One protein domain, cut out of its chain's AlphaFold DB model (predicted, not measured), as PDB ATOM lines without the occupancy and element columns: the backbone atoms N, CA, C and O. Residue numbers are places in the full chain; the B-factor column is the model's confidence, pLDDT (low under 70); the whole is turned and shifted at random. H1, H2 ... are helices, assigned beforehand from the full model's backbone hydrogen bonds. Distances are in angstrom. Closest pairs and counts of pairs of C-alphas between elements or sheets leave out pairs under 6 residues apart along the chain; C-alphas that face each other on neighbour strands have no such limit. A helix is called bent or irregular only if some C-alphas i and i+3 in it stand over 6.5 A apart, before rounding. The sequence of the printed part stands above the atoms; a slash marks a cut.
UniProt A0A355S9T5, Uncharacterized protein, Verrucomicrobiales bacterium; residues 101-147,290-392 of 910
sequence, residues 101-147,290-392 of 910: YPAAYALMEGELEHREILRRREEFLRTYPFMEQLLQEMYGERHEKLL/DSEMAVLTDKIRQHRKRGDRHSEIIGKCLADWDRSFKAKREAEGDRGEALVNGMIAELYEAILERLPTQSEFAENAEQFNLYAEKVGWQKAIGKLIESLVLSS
ATOM      1  N   TYR A 101     -37.850  59.588  15.428       94.81
ATOM      2  CA  TYR A 101     -37.118  59.727  14.170       94.81
ATOM      3  C   TYR A 101     -38.043  60.364  13.119       94.81
ATOM      4  O   TYR A 101     -38.528  59.664  12.223       94.81
ATOM      5  N   PRO A 102     -38.405  61.658  13.274       95.12
ATOM      6  CA  PRO A 102     -39.342  62.345  12.389       95.12
ATOM      7  C   PRO A 102     -38.934  62.331  10.914       95.12
ATOM      8  O   PRO A 102     -39.824  62.259  10.067       95.12
ATOM      9  N   ALA A 103     -37.642  62.356  10.572       95.31
ATOM     10  CA  ALA A 103     -37.214  62.272   9.174       95.31
ATOM     11  C   ALA A 103     -37.424  60.858   8.608       95.31
ATOM     12  O   ALA A 103     -37.970  60.701   7.511       95.31
ATOM     13  N   ALA A 104     -37.085  59.817   9.377       93.50
ATOM     14  CA  ALA A 104     -37.395  58.435   9.017       93.50
ATOM     15  C   ALA A 104     -38.913  58.183   8.924       93.50
ATOM     16  O   ALA A 104     -39.374  57.488   8.016       93.50
ATOM     17  N   TYR A 105     -39.703  58.775   9.826       94.00
ATOM     18  CA  TYR A 105     -41.163  58.706   9.784       94.00
ATOM     19  C   TYR A 105     -41.730  59.426   8.561       94.00
ATOM     20  O   TYR A 105     -42.559  58.843   7.875       94.00
ATOM     21  N   ALA A 106     -41.253  60.629   8.233       92.19
ATOM     22  CA  ALA A 106     -41.696  61.378   7.055       92.19
ATOM     23  C   ALA A 106     -41.435  60.609   5.749       92.19
ATOM     24  O   ALA A 106     -42.267  60.617   4.844       92.19
ATOM     25  N   LEU A 107     -40.317  59.878   5.666       90.62
ATOM     26  CA  LEU A 107     -40.048  58.970   4.549       90.62
ATOM     27  C   LEU A 107     -41.066  57.813   4.481       90.62
ATOM     28  O   LEU A 107     -41.444  57.379   3.395       90.62
ATOM     29  N   MET A 108     -41.519  57.314   5.633       90.38
ATOM     30  CA  MET A 108     -42.392  56.142   5.760       90.38
ATOM     31  C   MET A 108     -43.890  56.462   5.872       90.38
ATOM     32  O   MET A 108     -44.697  55.535   5.782       90.38
ATOM     33  N   GLU A 109     -44.278  57.724   6.060       88.81
ATOM     34  CA  GLU A 109     -45.622  58.149   6.472       88.81
ATOM     35  C   GLU A 109     -46.713  57.521   5.596       88.81
ATOM     36  O   GLU A 109     -47.571  56.798   6.101       88.81
ATOM     37  N   GLY A 110     -46.602  57.665   4.272       86.81
ATOM     38  CA  GLY A 110     -47.576  57.099   3.337       86.81
ATOM     39  C   GLY A 110     -47.660  55.565   3.361       86.81
ATOM     40  O   GLY A 110     -48.746  55.006   3.199       86.81
ATOM     41  N   GLU A 111     -46.546  54.856   3.588       87.12
ATOM     42  CA  GLU A 111     -46.567  53.393   3.746       87.12
ATOM     43  C   GLU A 111     -47.232  52.974   5.059       87.12
ATOM     44  O   GLU A 111     -47.988  52.000   5.087       87.12
ATOM     45  N   LEU A 112     -46.942  53.682   6.149       87.56
ATOM     46  CA  LEU A 112     -47.475  53.376   7.474       87.56
ATOM     47  C   LEU A 112     -48.978  53.659   7.536       87.56
ATOM     48  O   LEU A 112     -49.742  52.811   8.001       87.56
ATOM     49  N   GLU A 113     -49.427  54.780   6.970       88.69
ATOM     50  CA  GLU A 113     -50.849  55.094   6.827       88.69
ATOM     51  C   GLU A 113     -51.587  54.035   6.003       88.69
ATOM     52  O   GLU A 113     -52.658  53.567   6.403       88.69
ATOM     53  N   HIS A 114     -51.006  53.603   4.879       90.12
ATOM     54  CA  HIS A 114     -51.597  52.550   4.059       90.12
ATOM     55  C   HIS A 114     -51.729  51.231   4.826       90.12
ATOM     56  O   HIS A 114     -52.788  50.599   4.787       90.12
ATOM     57  N   ARG A 115     -50.693  50.829   5.571       88.50
ATOM     58  CA  ARG A 115     -50.736  49.620   6.408       88.50
ATOM     59  C   ARG A 115     -51.801  49.718   7.491       88.50
ATOM     60  O   ARG A 115     -52.499  48.736   7.721       88.50
ATOM     61  N   GLU A 116     -51.976  50.880   8.111       88.06
ATOM     62  CA  GLU A 116     -53.016  51.087   9.119       88.06
ATOM     63  C   GLU A 116     -54.427  51.054   8.515       88.06
ATOM     64  O   GLU A 116     -55.364  50.527   9.121       88.06
ATOM     65  N   ILE A 117     -54.605  51.570   7.297       90.50
ATOM     66  CA  ILE A 117     -55.855  51.417   6.540       90.50
ATOM     67  C   ILE A 117     -56.119  49.935   6.245       90.50
ATOM     68  O   ILE A 117     -57.216  49.446   6.518       90.50
ATOM     69  N   LEU A 118     -55.124  49.200   5.736       91.94
ATOM     70  CA  LEU A 118     -55.255  47.765   5.477       91.94
ATOM     71  C   LEU A 118     -55.569  46.982   6.750       91.94
ATOM     72  O   LEU A 118     -56.445  46.125   6.709       91.94
ATOM     73  N   ARG A 119     -54.916  47.297   7.874       89.94
ATOM     74  CA  ARG A 119     -55.146  46.646   9.170       89.94
ATOM     75  C   ARG A 119     -56.578  46.849   9.649       89.94
ATOM     76  O   ARG A 119     -57.227  45.874  10.007       89.94
ATOM     77  N   ARG A 120     -57.097  48.081   9.585       91.00
ATOM     78  CA  ARG A 120     -58.493  48.392   9.944       91.00
ATOM     79  C   ARG A 120     -59.495  47.674   9.039       91.00
ATOM     80  O   ARG A 120     -60.466  47.103   9.531       91.00
ATOM     81  N   ARG A 121     -59.246  47.654   7.724       94.25
ATOM     82  CA  ARG A 121     -60.073  46.906   6.759       94.25
ATOM     83  C   ARG A 121     -60.030  45.407   7.034       94.25
ATOM     84  O   ARG A 121     -61.068  44.758   7.047       94.25
ATOM     85  N   GLU A 122     -58.845  44.853   7.260       93.44
ATOM     86  CA  GLU A 122     -58.652  43.438   7.564       93.44
ATOM     87  C   GLU A 122     -59.333  43.047   8.877       93.44
ATOM     88  O   GLU A 122     -60.034  42.044   8.902       93.44
ATOM     89  N   GLU A 123     -59.181  43.833   9.943       90.50
ATOM     90  CA  GLU A 123     -59.825  43.601  11.239       90.50
ATOM     91  C   GLU A 123     -61.353  43.593  11.114       90.50
ATOM     92  O   GLU A 123     -62.012  42.657  11.580       90.50
ATOM     93  N   PHE A 124     -61.912  44.574  10.399       92.69
ATOM     94  CA  PHE A 124     -63.339  44.621  10.103       92.69
ATOM     95  C   PHE A 124     -63.797  43.376   9.326       92.69
ATOM     96  O   PHE A 124     -64.721  42.687   9.751       92.69
ATOM     97  N   LEU A 125     -63.120  43.029   8.224       91.25
ATOM     98  CA  LEU A 125     -63.512  41.894   7.382       91.25
ATOM     99  C   LEU A 125     -63.244  40.524   8.030       91.25
ATOM    100  O   LEU A 125     -63.908  39.544   7.701       91.25
ATOM    101  N   ARG A 126     -62.260  40.409   8.927       88.69
ATOM    102  CA  ARG A 126     -61.982  39.169   9.670       88.69
ATOM    103  C   ARG A 126     -62.946  38.953  10.824       88.69
ATOM    104  O   ARG A 126     -63.066  37.824  11.297       88.69
ATOM    105  N   THR A 127     -63.642  39.997  11.260       87.44
ATOM    106  CA  THR A 127     -64.699  39.872  12.257       87.44
ATOM    107  C   THR A 127     -65.898  39.180  11.614       87.44
ATOM    108  O   THR A 127     -66.636  39.777  10.834       87.44
ATOM    109  N   TYR A 128     -66.083  37.891  11.918       84.06
ATOM    110  CA  TYR A 128     -67.060  37.042  11.231       84.06
ATOM    111  C   TYR A 128     -68.477  37.620  11.161       84.06
ATOM    112  O   TYR A 128     -69.008  37.681  10.051       84.06
ATOM    113  N   PRO A 129     -69.081  38.106  12.270       84.38
ATOM    114  CA  PRO A 129     -70.418  38.691  12.208       84.38
ATOM    115  C   PRO A 129     -70.505  39.872  11.237       84.38
ATOM    116  O   PRO A 129     -71.538  40.065  10.606       84.38
ATOM    117  N   PHE A 130     -69.421  40.637  11.085       91.00
ATOM    118  CA  PHE A 130     -69.407  41.831  10.246       91.00
ATOM    119  C   PHE A 130     -69.327  41.461   8.773       91.00
ATOM    120  O   PHE A 130     -70.095  41.972   7.961       91.00
ATOM    121  N   MET A 131     -68.442  40.524   8.435       90.31
ATOM    122  CA  MET A 131     -68.323  40.022   7.070       90.31
ATOM    123  C   MET A 131     -69.580  39.277   6.623       90.31
ATOM    124  O   MET A 131     -70.030  39.460   5.496       90.31
ATOM    125  N   GLU A 132     -70.159  38.454   7.496       87.38
ATOM    126  CA  GLU A 132     -71.383  37.715   7.187       87.38
ATOM    127  C   GLU A 132     -72.557  38.670   6.946       87.38
ATOM    128  O   GLU A 132     -73.234  38.549   5.926       87.38
ATOM    129  N   GLN A 133     -72.748  39.672   7.812       89.75
ATOM    130  CA  GLN A 133     -73.777  40.692   7.617       89.75
ATOM    131  C   GLN A 133     -73.560  41.485   6.319       89.75
ATOM    132  O   GLN A 133     -74.491  41.626   5.526       89.75
ATOM    133  N   LEU A 134     -72.329  41.927   6.045       91.75
ATOM    134  CA  LEU A 134     -71.997  42.653   4.818       91.75
ATOM    135  C   LEU A 134     -72.295  41.820   3.559       91.75
ATOM    136  O   LEU A 134     -72.874  42.316   2.594       91.75
ATOM    137  N   LEU A 135     -71.933  40.535   3.548       90.94
ATOM    138  CA  LEU A 135     -72.208  39.652   2.411       90.94
ATOM    139  C   LEU A 135     -73.707  39.377   2.234       90.94
ATOM    140  O   LEU A 135     -74.175  39.293   1.094       90.94
ATOM    141  N   GLN A 136     -74.461  39.273   3.329       89.25
ATOM    142  CA  GLN A 136     -75.919  39.152   3.292       89.25
ATOM    143  C   GLN A 136     -76.573  40.418   2.726       89.25
ATOM    144  O   GLN A 136     -77.416  40.306   1.836       89.25
ATOM    145  N   GLU A 137     -76.139  41.608   3.147       89.88
ATOM    146  CA  GLU A 137     -76.588  42.892   2.588       89.88
ATOM    147  C   GLU A 137     -76.273  42.999   1.083       89.88
ATOM    148  O   GLU A 137     -77.076  43.507   0.300       89.88
ATOM    149  N   MET A 138     -75.123  42.474   0.646       89.94
ATOM    150  CA  MET A 138     -74.675  42.552  -0.747       89.94
ATOM    151  C   MET A 138     -75.335  41.541  -1.694       89.94
ATOM    152  O   MET A 138     -75.593  41.876  -2.854       89.94
ATOM    153  N   TYR A 139     -75.536  40.295  -1.256       90.06
ATOM    154  CA  TYR A 139     -75.932  39.180  -2.130       90.06
ATOM    155  C   TYR A 139     -77.273  38.534  -1.750       90.06
ATOM    156  O   TYR A 139     -77.801  37.743  -2.543       90.06
ATOM    157  N   GLY A 140     -77.831  38.842  -0.577       89.19
ATOM    158  CA  GLY A 140     -79.059  38.239  -0.059       89.19
ATOM    159  C   GLY A 140     -79.020  36.710  -0.111       89.19
ATOM    160  O   GLY A 140     -78.003  36.079   0.181       89.19
ATOM    161  N   GLU A 141     -80.101  36.098  -0.599       84.12
ATOM    162  CA  GLU A 141     -80.228  34.637  -0.745       84.12
ATOM    163  C   GLU A 141     -79.175  33.989  -1.666       84.12
ATOM    164  O   GLU A 141     -79.012  32.765  -1.679       84.12
ATOM    165  N   ARG A 142     -78.453  34.777  -2.478       84.12
ATOM    166  CA  ARG A 142     -77.394  34.252  -3.352       84.12
ATOM    167  C   ARG A 142     -76.099  33.959  -2.595       84.12
ATOM    168  O   ARG A 142     -75.327  33.147  -3.100       84.12
ATOM    169  N   HIS A 143     -75.865  34.559  -1.421       87.44
ATOM    170  CA  HIS A 143     -74.648  34.342  -0.617       87.44
ATOM    171  C   HIS A 143     -74.433  32.855  -0.300       87.44
ATOM    172  O   HIS A 143     -73.385  32.299  -0.621       87.44
ATOM    173  N   GLU A 144     -75.474  32.172   0.184       81.50
ATOM    174  CA  GLU A 144     -75.424  30.740   0.522       81.50
ATOM    175  C   GLU A 144     -75.064  29.851  -0.684       81.50
ATOM    176  O   GLU A 144     -74.341  28.865  -0.555       81.50
ATOM    177  N   LYS A 145     -75.488  30.224  -1.900       84.19
ATOM    178  CA  LYS A 145     -75.165  29.482  -3.137       84.19
ATOM    179  C   LYS A 145     -73.720  29.691  -3.610       84.19
ATOM    180  O   LYS A 145     -73.240  28.934  -4.461       84.19
ATOM    181  N   LEU A 146     -73.048  30.731  -3.112       85.19
ATOM    182  CA  LEU A 146     -71.665  31.072  -3.449       85.19
ATOM    183  C   LEU A 146     -70.647  30.422  -2.507       85.19
ATOM    184  O   LEU A 146     -69.461  30.403  -2.851       85.19
ATOM    185  N   LEU A 147     -71.077  29.894  -1.360       82.50
ATOM    186  CA  LEU A 147     -70.214  29.164  -0.436       82.50
ATOM    187  C   LEU A 147     -69.847  27.774  -0.997       82.50
ATOM    188  O   LEU A 147     -70.624  27.172  -1.747       82.50
ATOM    189  N   ASP A 290     -68.976  55.566   5.749       90.62
ATOM    190  CA  ASP A 290     -69.669  55.310   4.473       90.62
ATOM    191  C   ASP A 290     -68.722  55.213   3.263       90.62
ATOM    192  O   ASP A 290     -68.874  54.337   2.411       90.62
ATOM    193  N   SER A 291     -67.692  56.066   3.211       91.38
ATOM    194  CA  SER A 291     -66.666  56.035   2.162       91.38
ATOM    195  C   SER A 291     -65.845  54.744   2.167       91.38
ATOM    196  O   SER A 291     -65.571  54.178   1.112       91.38
ATOM    197  N   GLU A 292     -65.471  54.251   3.346       92.81
ATOM    198  CA  GLU A 292     -64.735  52.993   3.503       92.81
ATOM    199  C   GLU A 292     -65.631  51.792   3.208       92.81
ATOM    200  O   GLU A 292     -65.199  50.871   2.517       92.81
ATOM    201  N   MET A 293     -66.894  51.823   3.642       92.94
ATOM    202  CA  MET A 293     -67.862  50.777   3.307       92.94
ATOM    203  C   MET A 293     -68.065  50.668   1.793       92.94
ATOM    204  O   MET A 293     -68.044  49.560   1.261       92.94
ATOM    205  N   ALA A 294     -68.147  51.792   1.073       91.88
ATOM    206  CA  ALA A 294     -68.216  51.789  -0.387       91.88
ATOM    207  C   ALA A 294     -66.978  51.133  -1.033       91.88
ATOM    208  O   ALA A 294     -67.125  50.311  -1.942       91.88
ATOM    209  N   VAL A 295     -65.771  51.433  -0.534       93.31
ATOM    210  CA  VAL A 295     -64.515  50.818  -1.009       93.31
ATOM    211  C   VAL A 295     -64.486  49.310  -0.740       93.31
ATOM    212  O   VAL A 295     -64.077  48.538  -1.612       93.31
ATOM    213  N   LEU A 296     -64.928  48.873   0.445       93.44
ATOM    214  CA  LEU A 296     -65.030  47.453   0.793       93.44
ATOM    215  C   LEU A 296     -66.008  46.726  -0.141       93.44
ATOM    216  O   LEU A 296     -65.655  45.702  -0.730       93.44
ATOM    217  N   THR A 297     -67.217  47.263  -0.309       93.38
ATOM    218  CA  THR A 297     -68.272  46.664  -1.135       93.38
ATOM    219  C   THR A 297     -67.859  46.548  -2.600       93.38
ATOM    220  O   THR A 297     -68.058  45.490  -3.202       93.38
ATOM    221  N   ASP A 298     -67.271  47.598  -3.178       93.44
ATOM    222  CA  ASP A 298     -66.795  47.590  -4.565       93.44
ATOM    223  C   ASP A 298     -65.764  46.474  -4.796       93.44
ATOM    224  O   ASP A 298     -65.892  45.650  -5.707       93.44
ATOM    225  N   LYS A 299     -64.793  46.355  -3.885       94.38
ATOM    226  CA  LYS A 299     -63.711  45.372  -4.013       94.38
ATOM    227  C   LYS A 299     -64.161  43.943  -3.764       94.38
ATOM    228  O   LYS A 299     -63.745  43.042  -4.496       94.38
ATOM    229  N   ILE A 300     -65.064  43.719  -2.811       93.56
ATOM    230  CA  ILE A 300     -65.674  42.401  -2.607       93.56
ATOM    231  C   ILE A 300     -66.443  41.973  -3.865       93.56
ATOM    232  O   ILE A 300     -66.295  40.829  -4.298       93.56
ATOM    233  N   ARG A 301     -67.205  42.880  -4.502       92.56
ATOM    234  CA  ARG A 301     -67.910  42.580  -5.766       92.56
ATOM    235  C   ARG A 301     -66.950  42.190  -6.879       92.56
ATOM    236  O   ARG A 301     -67.242  41.249  -7.613       92.56
ATOM    237  N   GLN A 302     -65.821  42.885  -6.985       93.19
ATOM    238  CA  GLN A 302     -64.803  42.608  -7.993       93.19
ATOM    239  C   GLN A 302     -64.160  41.221  -7.814       93.19
ATOM    240  O   GLN A 302     -63.898  40.531  -8.802       93.19
ATOM    241  N   HIS A 303     -63.893  40.802  -6.571       93.62
ATOM    242  CA  HIS A 303     -63.063  39.620  -6.288       93.62
ATOM    243  C   HIS A 303     -63.830  38.345  -5.921       93.62
ATOM    244  O   HIS A 303     -63.259  37.253  -6.048       93.62
ATOM    245  N   ARG A 304     -65.096  38.439  -5.485       90.75
ATOM    246  CA  ARG A 304     -65.884  37.271  -5.059       90.75
ATOM    247  C   ARG A 304     -66.152  36.315  -6.222       90.75
ATOM    248  O   ARG A 304     -66.741  36.685  -7.235       90.75
ATOM    249  N   LYS A 305     -65.809  35.041  -6.028       89.69
ATOM    250  CA  LYS A 305     -66.129  33.928  -6.929       89.69
ATOM    251  C   LYS A 305     -66.888  32.824  -6.187       89.69
ATOM    252  O   LYS A 305     -66.878  32.736  -4.958       89.69
ATOM    253  N   ARG A 306     -67.583  31.976  -6.952       88.38
ATOM    254  CA  ARG A 306     -68.255  30.786  -6.411       88.38
ATOM    255  C   ARG A 306     -67.209  29.826  -5.844       88.38
ATOM    256  O   ARG A 306     -66.260  29.488  -6.545       88.38
ATOM    257  N   GLY A 307     -67.429  29.365  -4.618       85.12
ATOM    258  CA  GLY A 307     -66.509  28.486  -3.901       85.12
ATOM    259  C   GLY A 307     -65.515  29.218  -3.001       85.12
ATOM    260  O   GLY A 307     -64.827  28.538  -2.250       85.12
ATOM    261  N   ASP A 308     -65.472  30.556  -3.019       87.75
ATOM    262  CA  ASP A 308     -64.622  31.316  -2.099       87.75
ATOM    263  C   ASP A 308     -65.187  31.306  -0.666       87.75
ATOM    264  O   ASP A 308     -66.381  31.569  -0.456       87.75
ATOM    265  N   ARG A 309     -64.312  31.087   0.320       87.00
ATOM    266  CA  ARG A 309     -64.549  31.344   1.756       87.00
ATOM    267  C   ARG A 309     -64.217  32.792   2.129       87.00
ATOM    268  O   ARG A 309     -63.585  33.508   1.352       87.00
ATOM    269  N   HIS A 310     -64.594  33.228   3.336       89.19
ATOM    270  CA  HIS A 310     -64.344  34.607   3.790       89.19
ATOM    271  C   HIS A 310     -62.858  34.970   3.714       89.19
ATOM    272  O   HIS A 310     -62.502  35.981   3.111       89.19
ATOM    273  N   SER A 311     -61.979  34.101   4.215       87.38
ATOM    274  CA  SER A 311     -60.527  34.307   4.178       87.38
ATOM    275  C   SER A 311     -59.952  34.498   2.767       87.38
ATOM    276  O   SER A 311     -59.034  35.299   2.584       87.38
ATOM    277  N   GLU A 312     -60.501  33.815   1.761       90.12
ATOM    278  CA  GLU A 312     -60.055  33.902   0.365       90.12
ATOM    279  C   GLU A 312     -60.490  35.226  -0.282       90.12
ATOM    280  O   GLU A 312     -59.712  35.834  -1.016       90.12
ATOM    281  N   ILE A 313     -61.695  35.716   0.032       91.81
ATOM    282  CA  ILE A 313     -62.180  37.036  -0.411       91.81
ATOM    283  C   ILE A 313     -61.319  38.139   0.202       91.81
ATOM    284  O   ILE A 313     -60.844  39.021  -0.516       91.81
ATOM    285  N   ILE A 314     -61.090  38.060   1.516       92.06
ATOM    286  CA  ILE A 314     -60.270  39.013   2.272       92.06
ATOM    287  C   ILE A 314     -58.865  39.073   1.674       92.06
ATOM    288  O   ILE A 314     -58.387  40.155   1.345       92.06
ATOM    289  N   GLY A 315     -58.235  37.914   1.448       91.62
ATOM    290  CA  GLY A 315     -56.901  37.836   0.852       91.62
ATOM    291  C   GLY A 315     -56.813  38.494  -0.529       91.62
ATOM    292  O   GLY A 315     -55.856  39.220  -0.796       91.62
ATOM    293  N   LYS A 316     -57.822  38.303  -1.391       94.12
ATOM    294  CA  LYS A 316     -57.877  38.952  -2.714       94.12
ATOM    295  C   LYS A 316     -58.027  40.472  -2.610       94.12
ATOM    296  O   LYS A 316     -57.317  41.189  -3.310       94.12
ATOM    297  N   CYS A 317     -58.904  40.958  -1.728       94.69
ATOM    298  CA  CYS A 317     -59.123  42.394  -1.537       94.69
ATOM    299  C   CYS A 317     -57.867  43.089  -0.988       94.69
ATOM    300  O   CYS A 317     -57.445  44.105  -1.533       94.69
ATOM    301  N   LEU A 318     -57.225  42.504   0.031       94.12
ATOM    302  CA  LEU A 318     -55.976  43.025   0.597       94.12
ATOM    303  C   LEU A 318     -54.856  43.086  -0.450       94.12
ATOM    304  O   LEU A 318     -54.183  44.108  -0.562       94.12
ATOM    305  N   ALA A 319     -54.695  42.035  -1.261       92.75
ATOM    306  CA  ALA A 319     -53.691  42.005  -2.325       92.75
ATOM    307  C   ALA A 319     -53.943  43.049  -3.430       92.75
ATOM    308  O   ALA A 319     -52.994  43.559  -4.027       92.75
ATOM    309  N   ASP A 320     -55.207  43.363  -3.726       93.62
ATOM    310  CA  ASP A 320     -55.586  44.377  -4.714       93.62
ATOM    311  C   ASP A 320     -55.328  45.803  -4.213       93.62
ATOM    312  O   ASP A 320     -54.752  46.617  -4.942       93.62
ATOM    313  N   TRP A 321     -55.687  46.096  -2.959       94.19
ATOM    314  CA  TRP A 321     -55.381  47.385  -2.336       94.19
ATOM    315  C   TRP A 321     -53.872  47.629  -2.234       94.19
ATOM    316  O   TRP A 321     -53.427  48.719  -2.586       94.19
ATOM    317  N   ASP A 322     -53.093  46.619  -1.833       89.25
ATOM    318  CA  ASP A 322     -51.627  46.707  -1.761       89.25
ATOM    319  C   ASP A 322     -51.003  46.952  -3.148       89.25
ATOM    320  O   ASP A 322     -50.147  47.821  -3.319       89.25
ATOM    321  N   ARG A 323     -51.490  46.256  -4.186       90.56
ATOM    322  CA  ARG A 323     -51.050  46.486  -5.574       90.56
ATOM    323  C   ARG A 323     -51.396  47.891  -6.065       90.56
ATOM    324  O   ARG A 323     -50.572  48.524  -6.719       90.56
ATOM    325  N   SER A 324     -52.598  48.372  -5.751       89.88
ATOM    326  CA  SER A 324     -53.058  49.709  -6.146       89.88
ATOM    327  C   SER A 324     -52.220  50.806  -5.493       89.88
ATOM    328  O   SER A 324     -51.865  51.786  -6.145       89.88
ATOM    329  N   PHE A 325     -51.860  50.627  -4.221       89.06
ATOM    330  CA  PHE A 325     -50.973  51.539  -3.507       89.06
ATOM    331  C   PHE A 325     -49.566  51.569  -4.120       89.06
ATOM    332  O   PHE A 325     -49.051  52.653  -4.396       89.06
ATOM    333  N   LYS A 326     -48.977  50.401  -4.414       83.31
ATOM    334  CA  LYS A 326     -47.663  50.302  -5.078       83.31
ATOM    335  C   LYS A 326     -47.640  50.996  -6.440       83.31
ATOM    336  O   LYS A 326     -46.764  51.816  -6.684       83.31
ATOM    337  N   ALA A 327     -48.649  50.755  -7.278       85.44
ATOM    338  CA  ALA A 327     -48.756  51.399  -8.587       85.44
ATOM    339  C   ALA A 327     -48.907  52.929  -8.485       85.44
ATOM    340  O   ALA A 327     -48.317  53.667  -9.271       85.44
ATOM    341  N   LYS A 328     -49.669  53.424  -7.496       85.06
ATOM    342  CA  LYS A 328     -49.805  54.866  -7.241       85.06
ATOM    343  C   LYS A 328     -48.462  55.498  -6.862       85.06
ATOM    344  O   LYS A 328     -48.142  56.578  -7.343       85.06
ATOM    345  N   ARG A 329     -47.670  54.808  -6.041       76.62
ATOM    346  CA  ARG A 329     -46.339  55.256  -5.613       76.62
ATOM    347  C   ARG A 329     -45.340  55.319  -6.762       76.62
ATOM    348  O   ARG A 329     -44.641  56.315  -6.887       76.62
ATOM    349  N   GLU A 330     -45.313  54.300  -7.618       74.31
ATOM    350  CA  GLU A 330     -44.467  54.287  -8.820       74.31
ATOM    351  C   GLU A 330     -44.806  55.447  -9.775       74.31
ATOM    352  O   GLU A 330     -43.916  56.008 -10.411       74.31
ATOM    353  N   ALA A 331     -46.078  55.856  -9.839       76.50
ATOM    354  CA  ALA A 331     -46.536  56.954 -10.689       76.50
ATOM    355  C   ALA A 331     -46.244  58.368 -10.135       76.50
ATOM    356  O   ALA A 331     -46.207  59.321 -10.912       76.50
ATOM    357  N   GLU A 332     -46.053  58.537  -8.820       69.19
ATOM    358  CA  GLU A 332     -45.832  59.848  -8.176       69.19
ATOM    359  C   GLU A 332     -44.385  60.381  -8.300       69.19
ATOM    360  O   GLU A 332     -44.154  61.563  -8.032       69.19
ATOM    361  N   GLY A 333     -43.438  59.556  -8.767       62.78
ATOM    362  CA  GLY A 333     -42.041  59.938  -9.018       62.78
ATOM    363  C   GLY A 333     -41.170  60.106  -7.760       62.78
ATOM    364  O   GLY A 333     -41.626  59.949  -6.626       62.78
ATOM    365  N   ASP A 334     -39.886  60.417  -7.970       58.69
ATOM    366  CA  ASP A 334     -38.877  60.524  -6.910       58.69
ATOM    367  C   ASP A 334     -38.992  61.853  -6.141       58.69
ATOM    368  O   ASP A 334     -38.436  62.883  -6.514       58.69
ATOM    369  N   ARG A 335     -39.765  61.838  -5.053       56.03
ATOM    370  CA  ARG A 335     -39.690  62.845  -3.974       56.03
ATOM    371  C   ARG A 335     -38.743  62.393  -2.848       56.03
ATOM    372  O   ARG A 335     -38.773  62.964  -1.760       56.03
ATOM    373  N   GLY A 336     -37.980  61.321  -3.077       68.94
ATOM    374  CA  GLY A 336     -37.287  60.541  -2.060       68.94
ATOM    375  C   GLY A 336     -35.947  61.118  -1.635       68.94
ATOM    376  O   GLY A 336     -35.659  61.074  -0.449       68.94
ATOM    377  N   GLU A 337     -35.156  61.707  -2.534       81.25
ATOM    378  CA  GLU A 337     -33.761  62.082  -2.237       81.25
ATOM    379  C   GLU A 337     -33.610  63.003  -1.009       81.25
ATOM    380  O   GLU A 337     -32.815  62.725  -0.113       81.25
ATOM    381  N   ALA A 338     -34.427  64.057  -0.899       86.94
ATOM    382  CA  ALA A 338     -34.391  64.963   0.253       86.94
ATOM    383  C   ALA A 338     -34.823  64.280   1.566       86.94
ATOM    384  O   ALA A 338     -34.235  64.534   2.617       86.94
ATOM    385  N   LEU A 339     -35.825  63.394   1.511       90.06
ATOM    386  CA  LEU A 339     -36.300  62.629   2.670       90.06
ATOM    387  C   LEU A 339     -35.298  61.542   3.082       90.06
ATOM    388  O   LEU A 339     -35.087  61.325   4.273       90.06
ATOM    389  N   VAL A 340     -34.646  60.897   2.113       92.25
ATOM    390  CA  VAL A 340     -33.574  59.917   2.330       92.25
ATOM    391  C   VAL A 340     -32.383  60.600   2.988       92.25
ATOM    392  O   VAL A 340     -31.919  60.120   4.018       92.25
ATOM    393  N   ASN A 341     -31.942  61.751   2.477       93.81
ATOM    394  CA  ASN A 341     -30.854  62.514   3.086       93.81
ATOM    395  C   ASN A 341     -31.219  63.013   4.492       93.81
ATOM    396  O   ASN A 341     -30.393  62.925   5.398       93.81
ATOM    397  N   GLY A 342     -32.460  63.465   4.705       95.31
ATOM    398  CA  GLY A 342     -32.957  63.817   6.038       95.31
ATOM    399  C   GLY A 342     -32.903  62.638   7.016       95.31
ATOM    400  O   GLY A 342     -32.402  62.783   8.128       95.31
ATOM    401  N   MET A 343     -33.350  61.455   6.585       95.88
ATOM    402  CA  MET A 343     -33.297  60.221   7.376       95.88
ATOM    403  C   MET A 343     -31.852  59.776   7.654       95.88
ATOM    404  O   MET A 343     -31.537  59.421   8.785       95.88
ATOM    405  N   ILE A 344     -30.951  59.846   6.668       96.94
ATOM    406  CA  ILE A 344     -29.528  59.518   6.850       96.94
ATOM    407  C   ILE A 344     -28.892  60.442   7.892       96.94
ATOM    408  O   ILE A 344     -28.224  59.949   8.798       96.94
ATOM    409  N   ALA A 345     -29.117  61.757   7.794       96.94
ATOM    410  CA  ALA A 345     -28.593  62.724   8.757       96.94
ATOM    411  C   ALA A 345     -29.083  62.423  10.184       96.94
ATOM    412  O   ALA A 345     -28.274  62.332  11.105       96.94
ATOM    413  N   GLU A 346     -30.384  62.171  10.342       97.00
ATOM    414  CA  GLU A 346     -31.006  61.814  11.621       97.00
ATOM    415  C   GLU A 346     -30.437  60.510  12.214       97.00
ATOM    416  O   GLU A 346     -30.144  60.441  13.411       97.00
ATOM    417  N   LEU A 347     -30.217  59.474  11.393       96.56
ATOM    418  CA  LEU A 347     -29.594  58.227  11.848       96.56
ATOM    419  C   LEU A 347     -28.132  58.421  12.265       96.56
ATOM    420  O   LEU A 347     -27.692  57.824  13.250       96.56
ATOM    421  N   TYR A 348     -27.382  59.248  11.537       95.19
ATOM    422  CA  TYR A 348     -25.997  59.584  11.864       95.19
ATOM    423  C   TYR A 348     -25.900  60.338  13.192       95.19
ATOM    424  O   TYR A 348     -25.095  59.965  14.048       95.19
ATOM    425  N   GLU A 349     -26.768  61.322  13.424       92.62
ATOM    426  CA  GLU A 349     -26.844  62.028  14.705       92.62
ATOM    427  C   GLU A 349     -27.215  61.083  15.856       92.62
ATOM    428  O   GLU A 349     -26.592  61.120  16.916       92.62
ATOM    429  N   ALA A 350     -28.167  60.170  15.650       92.69
ATOM    430  CA  ALA A 350     -28.588  59.237  16.693       92.69
ATOM    431  C   ALA A 350     -27.518  58.178  17.039       92.69
ATOM    432  O   ALA A 350     -27.293  57.872  18.219       92.69
ATOM    433  N   ILE A 351     -26.874  57.594  16.020       92.81
ATOM    434  CA  ILE A 351     -25.979  56.431  16.155       92.81
ATOM    435  C   ILE A 351     -24.519  56.853  16.347       92.81
ATOM    436  O   ILE A 351     -23.838  56.298  17.213       92.81
ATOM    437  N   LEU A 352     -24.041  57.816  15.559       89.25
ATOM    438  CA  LEU A 352     -22.638  58.249  15.518       89.25
ATOM    439  C   LEU A 352     -22.414  59.633  16.146       89.25
ATOM    440  O   LEU A 352     -21.266  60.032  16.349       89.25
ATOM    441  N   GLU A 353     -23.489  60.350  16.494       87.62
ATOM    442  CA  GLU A 353     -23.454  61.651  17.178       87.62
ATOM    443  C   GLU A 353     -22.629  62.697  16.417       87.62
ATOM    444  O   GLU A 353     -21.787  63.419  16.967       87.62
ATOM    445  N   ARG A 354     -22.818  62.716  15.099       87.56
ATOM    446  CA  ARG A 354     -22.323  63.728  14.162       87.56
ATOM    447  C   ARG A 354     -23.146  63.676  12.887       87.56
ATOM    448  O   ARG A 354     -23.826  62.691  12.638       87.56
ATOM    449  N   LEU A 355     -22.978  64.682  12.040       89.94
ATOM    450  CA  LEU A 355     -23.477  64.640  10.672       89.94
ATOM    451  C   LEU A 355     -22.575  63.781   9.757       89.94
ATOM    452  O   LEU A 355     -21.369  63.653  10.024       89.94
ATOM    453  N   PRO A 356     -23.130  63.203   8.675       91.75
ATOM    454  CA  PRO A 356     -22.347  62.516   7.654       91.75
ATOM    455  C   PRO A 356     -21.503  63.500   6.834       91.75
ATOM    456  O   PRO A 356     -21.870  64.659   6.629       91.75
ATOM    457  N   THR A 357     -20.381  63.020   6.309       91.50
ATOM    458  CA  THR A 357     -19.634  63.694   5.238       91.50
ATOM    459  C   THR A 357     -20.363  63.562   3.896       91.50
ATOM    460  O   THR A 357     -21.257  62.734   3.737       91.50
ATOM    461  N   GLN A 358     -19.969  64.349   2.887       91.31
ATOM    462  CA  GLN A 358     -20.588  64.268   1.554       91.31
ATOM    463  C   GLN A 358     -20.443  62.878   0.905       91.31
ATOM    464  O   GLN A 358     -21.384  62.418   0.265       91.31
ATOM    465  N   SER A 359     -19.304  62.194   1.102       93.81
ATOM    466  CA  SER A 359     -19.108  60.818   0.607       93.81
ATOM    467  C   SER A 359     -20.050  59.847   1.308       93.81
ATOM    468  O   SER A 359     -20.733  59.063   0.661       93.81
ATOM    469  N   GLU A 360     -20.164  59.964   2.633       94.50
ATOM    470  CA  GLU A 360     -21.054  59.116   3.425       94.50
ATOM    471  C   GLU A 360     -22.527  59.325   3.069       94.50
ATOM    472  O   GLU A 360     -23.285  58.359   3.043       94.50
ATOM    473  N   PHE A 361     -22.956  60.553   2.761       94.44
ATOM    474  CA  PHE A 361     -24.305  60.785   2.239       94.44
ATOM    475  C   PHE A 361     -24.547  59.997   0.949       94.44
ATOM    476  O   PHE A 361     -25.536  59.272   0.859       94.44
ATOM    477  N   ALA A 362     -23.633  60.105  -0.019       92.50
ATOM    478  CA  ALA A 362     -23.765  59.437  -1.310       92.50
ATOM    479  C   ALA A 362     -23.781  57.903  -1.168       92.50
ATOM    480  O   ALA A 362     -24.689  57.246  -1.678       92.50
ATOM    481  N   GLU A 363     -22.829  57.342  -0.419       94.88
ATOM    482  CA  GLU A 363     -22.689  55.894  -0.215       94.88
ATOM    483  C   GLU A 363     -23.904  55.290   0.505       94.88
ATOM    484  O   GLU A 363     -24.447  54.265   0.084       94.88
ATOM    485  N   ASN A 364     -24.390  55.941   1.569       95.44
ATOM    486  CA  ASN A 364     -25.536  55.436   2.323       95.44
ATOM    487  C   ASN A 364     -26.857  55.589   1.560       95.44
ATOM    488  O   ASN A 364     -27.734  54.732   1.701       95.44
ATOM    489  N   ALA A 365     -27.012  56.638   0.744       93.88
ATOM    490  CA  ALA A 365     -28.184  56.805  -0.113       93.88
ATOM    491  C   ALA A 365     -28.241  55.712  -1.194       93.88
ATOM    492  O   ALA A 365     -29.287  55.083  -1.380       93.88
ATOM    493  N   GLU A 366     -27.111  55.419  -1.847       93.50
ATOM    494  CA  GLU A 366     -27.000  54.315  -2.805       93.50
ATOM    495  C   GLU A 366     -27.342  52.971  -2.144       93.50
ATOM    496  O   GLU A 366     -28.183  52.210  -2.640       93.50
ATOM    497  N   GLN A 367     -26.751  52.697  -0.978       92.69
ATOM    498  CA  GLN A 367     -26.990  51.459  -0.243       92.69
ATOM    499  C   GLN A 367     -28.454  51.324   0.214       92.69
ATOM    500  O   GLN A 367     -29.034  50.236   0.111       92.69
ATOM    501  N   PHE A 368     -29.074  52.409   0.688       94.25
ATOM    502  CA  PHE A 368     -30.488  52.429   1.060       94.25
ATOM    503  C   PHE A 368     -31.384  52.077  -0.130       94.25
ATOM    504  O   PHE A 368     -32.216  51.174  -0.008       94.25
ATOM    505  N   ASN A 369     -31.182  52.725  -1.280       90.75
ATOM    506  CA  ASN A 369     -31.982  52.494  -2.484       90.75
ATOM    507  C   ASN A 369     -31.881  51.035  -2.956       90.75
ATOM    508  O   ASN A 369     -32.899  50.382  -3.198       90.75
ATOM    509  N   LEU A 370     -30.672  50.462  -2.952       91.25
ATOM    510  CA  LEU A 370     -30.447  49.062  -3.317       91.25
ATOM    511  C   LEU A 370     -31.165  48.071  -2.384       91.25
ATOM    512  O   LEU A 370     -31.622  47.007  -2.821       91.25
ATOM    513  N   TYR A 371     -31.268  48.376  -1.088       92.06
ATOM    514  CA  TYR A 371     -32.070  47.565  -0.170       92.06
ATOM    515  C   TYR A 371     -33.568  47.808  -0.339       92.06
ATOM    516  O   TYR A 371     -34.340  46.848  -0.275       92.06
ATOM    517  N   ALA A 372     -33.984  49.054  -0.557       89.00
ATOM    518  CA  ALA A 372     -35.381  49.438  -0.704       89.00
ATOM    519  C   ALA A 372     -36.050  48.663  -1.846       89.00
ATOM    520  O   ALA A 372     -37.132  48.108  -1.643       89.00
ATOM    521  N   GLU A 373     -35.360  48.507  -2.977       86.88
ATOM    522  CA  GLU A 373     -35.810  47.693  -4.114       86.88
ATOM    523  C   GLU A 373     -36.024  46.214  -3.756       86.88
ATOM    524  O   GLU A 373     -36.957  45.570  -4.237       86.88
ATOM    525  N   LYS A 374     -35.168  45.647  -2.899       89.00
ATOM    526  CA  LYS A 374     -35.161  44.203  -2.603       89.00
ATOM    527  C   LYS A 374     -36.095  43.807  -1.470       89.00
ATOM    528  O   LYS A 374     -36.665  42.715  -1.492       89.00
ATOM    529  N   VAL A 375     -36.180  44.627  -0.423       87.06
ATOM    530  CA  VAL A 375     -36.826  44.248   0.844       87.06
ATOM    531  C   VAL A 375     -37.892  45.233   1.323       87.06
ATOM    532  O   VAL A 375     -38.558  44.943   2.322       87.06
ATOM    533  N   GLY A 376     -38.096  46.342   0.610       86.75
ATOM    534  CA  GLY A 376     -38.991  47.429   0.999       86.75
ATOM    535  C   GLY A 376     -38.338  48.416   1.969       86.75
ATOM    536  O   GLY A 376     -37.330  48.117   2.615       86.75
ATOM    537  N   TRP A 377     -38.937  49.599   2.090       88.81
ATOM    538  CA  TRP A 377     -38.307  50.773   2.698       88.81
ATOM    539  C   TRP A 377     -37.991  50.589   4.179       88.81
ATOM    540  O   TRP A 377     -36.846  50.744   4.583       88.81
ATOM    541  N   GLN A 378     -38.948  50.131   4.987       90.81
ATOM    542  CA  GLN A 378     -38.712  49.929   6.424       90.81
ATOM    543  C   GLN A 378     -37.551  48.958   6.708       90.81
ATOM    544  O   GLN A 378     -36.735  49.186   7.598       90.81
ATOM    545  N   LYS A 379     -37.459  47.858   5.946       92.38
ATOM    546  CA  LYS A 379     -36.357  46.898   6.102       92.38
ATOM    547  C   LYS A 379     -35.042  47.463   5.573       92.38
ATOM    548  O   LYS A 379     -34.001  47.105   6.113       92.38
ATOM    549  N   ALA A 380     -35.082  48.323   4.557       93.62
ATOM    550  CA  ALA A 380     -33.916  49.042   4.060       93.62
ATOM    551  C   ALA A 380     -33.376  50.040   5.095       93.62
ATOM    552  O   ALA A 380     -32.177  50.020   5.358       93.62
ATOM    553  N   ILE A 381     -34.251  50.799   5.770       95.12
ATOM    554  CA  ILE A 381     -33.882  51.628   6.934       95.12
ATOM    555  C   ILE A 381     -33.206  50.745   7.991       95.12
ATOM    556  O   ILE A 381     -32.096  51.032   8.428       95.12
ATOM    557  N   GLY A 382     -33.823  49.610   8.341       95.69
ATOM    558  CA  GLY A 382     -33.230  48.654   9.279       95.69
ATOM    559  C   GLY A 382     -31.845  48.148   8.844       95.69
ATOM    560  O   GLY A 382     -30.950  48.024   9.673       95.69
ATOM    561  N   LYS A 383     -31.623  47.903   7.547       95.62
ATOM    562  CA  LYS A 383     -30.316  47.477   7.014       95.62
ATOM    563  C   LYS A 383     -29.255  48.569   7.074       95.62
ATOM    564  O   LYS A 383     -28.092  48.261   7.347       95.62
ATOM    565  N   LEU A 384     -29.648  49.817   6.852       95.56
ATOM    566  CA  LEU A 384     -28.758  50.958   7.017       95.56
ATOM    567  C   LEU A 384     -28.354  51.118   8.491       95.56
ATOM    568  O   LEU A 384     -27.167  51.175   8.794       95.56
ATOM    569  N   ILE A 385     -29.317  51.043   9.417       96.50
ATOM    570  CA  ILE A 385     -29.050  51.059  10.865       96.50
ATOM    571  C   ILE A 385     -28.131  49.900  11.275       96.50
ATOM    572  O   ILE A 385     -27.175  50.114  12.017       96.50
ATOM    573  N   GLU A 386     -28.377  48.679  10.775       94.38
ATOM    574  CA  GLU A 386     -27.488  47.531  11.011       94.38
ATOM    575  C   GLU A 386     -26.044  47.852  10.591       94.38
ATOM    576  O   GLU A 386     -25.115  47.535  11.330       94.38
ATOM    577  N   SER A 387     -25.859  48.496   9.436       93.25
ATOM    578  CA  SER A 387     -24.538  48.847   8.901       93.25
ATOM    579  C   SER A 387     -23.836  49.903   9.760       93.25
ATOM    580  O   SER A 387     -22.670  49.727  10.108       93.25
ATOM    581  N   LEU A 388     -24.558  50.943  10.191       93.75
ATOM    582  CA  LEU A 388     -24.022  51.998  11.059       93.75
ATOM    583  C   LEU A 388     -23.632  51.467  12.446       93.75
ATOM    584  O   LEU A 388     -22.559  51.793  12.949       93.75
ATOM    585  N   VAL A 389     -24.445  50.591  13.045       91.25
ATOM    586  CA  VAL A 389     -24.142  49.959  14.345       91.25
ATOM    587  C   VAL A 389     -22.968  48.975  14.250       91.25
ATOM    588  O   VAL A 389     -22.241  48.782  15.222       91.25
ATOM    589  N   LEU A 390     -22.758  48.346  13.090       89.00
ATOM    590  CA  LEU A 390     -21.612  47.463  12.839       89.00
ATOM    591  C   LEU A 390     -20.329  48.220  12.467       89.00
ATOM    592  O   LEU A 390     -19.275  47.587  12.353       89.00
ATOM    593  N   SER A 391     -20.398  49.541  12.281       87.38
ATOM    594  CA  SER A 391     -19.233  50.355  11.945       87.38
ATOM    595  C   SER A 391     -18.188  50.342  13.065       87.38
ATOM    596  O   SER A 391     -18.497  50.246  14.259       87.38
ATOM    597  N   SER A 392     -16.919  50.479  12.678       80.06
ATOM    598  CA  SER A 392     -15.832  50.650  13.639       80.06
ATOM    599  C   SER A 392     -16.024  51.914  14.481       80.06
ATOM    600  O   SER A 392     -15.729  51.881  15.667       80.06
TER     601      SER A 392
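Overview. This is residues 101 to 147 and 290 to 392 of the 910 residues of an uncharacterized protein of Verrucomicrobiales bacterium (UniProt A0A355S9T5). A long rod of helices is built along H1, with H5 side by side with it and running back the opposite way. At one end H6, H7 and H8 pack together as a three-helix head, H6 and H8 meeting the first part of H1; towards the other end residues 299 to 303 of H4 meet residues 313 to 317 of H5, with H4 about perpendicular to H5, and H2 and H3 make the tip. The printed part has 150 residues with eight named helices, H1 to H8 in order, and no named strand: all helix. It is loose, with a radius of gyration of the C-alphas of 21.0 A and spans of 67 by 27 by 27 A.

Along the chain. H1, residues 102 to 126, is 32.5 A long from C-alpha 102 at (-39.342, 62.345, 12.389). It is irregular, C-alphas 107 and 110 being 7.9 A apart, with a kink of 60 degrees near residue 109. H5, residues 310 to 332, is 33.5 A long. H2 is residues 128 to 139, H3 142 to 146, H4 290 to 303 and H6 336 to 352. H7, residues 358 to 375, is 25.8 A long; H8, residues 377 to 389, ends at C-alpha 389 (-24.142, 49.959, 14.345).

Arrangement. H1 touches H5 at a shallow tilt of 25 degrees, opposite ways, C-alphas 125 and 314 being closest at 6.7 A. Residues 103 to 107 of H1 touch H6, closest C-alphas 104 and 343, 4.8 A. H7 touches H8 at a steep tilt of 46 degrees, closest C-alphas 371 and 380, 4.8 A. H4 touches H5 about perpendicular at 73 degrees, closest C-alphas 299 and 317, 6.0 A. Every O i to N i+4 pair is within hydrogen-bond range in H2, H3, H4, H5, H6 and H8, against 19 of 21 in H1 and 13 of 14 in H7.

Size, cuts and confidence. C-alphas 141 and 392 are farthest apart, 67.9 A. Residues 148 to 289 are not printed; C-alphas 147 and 290 are 26.6 A apart across the cut. Of the links printed whole, none is long. Residues 332 to 336 have pLDDT under 70.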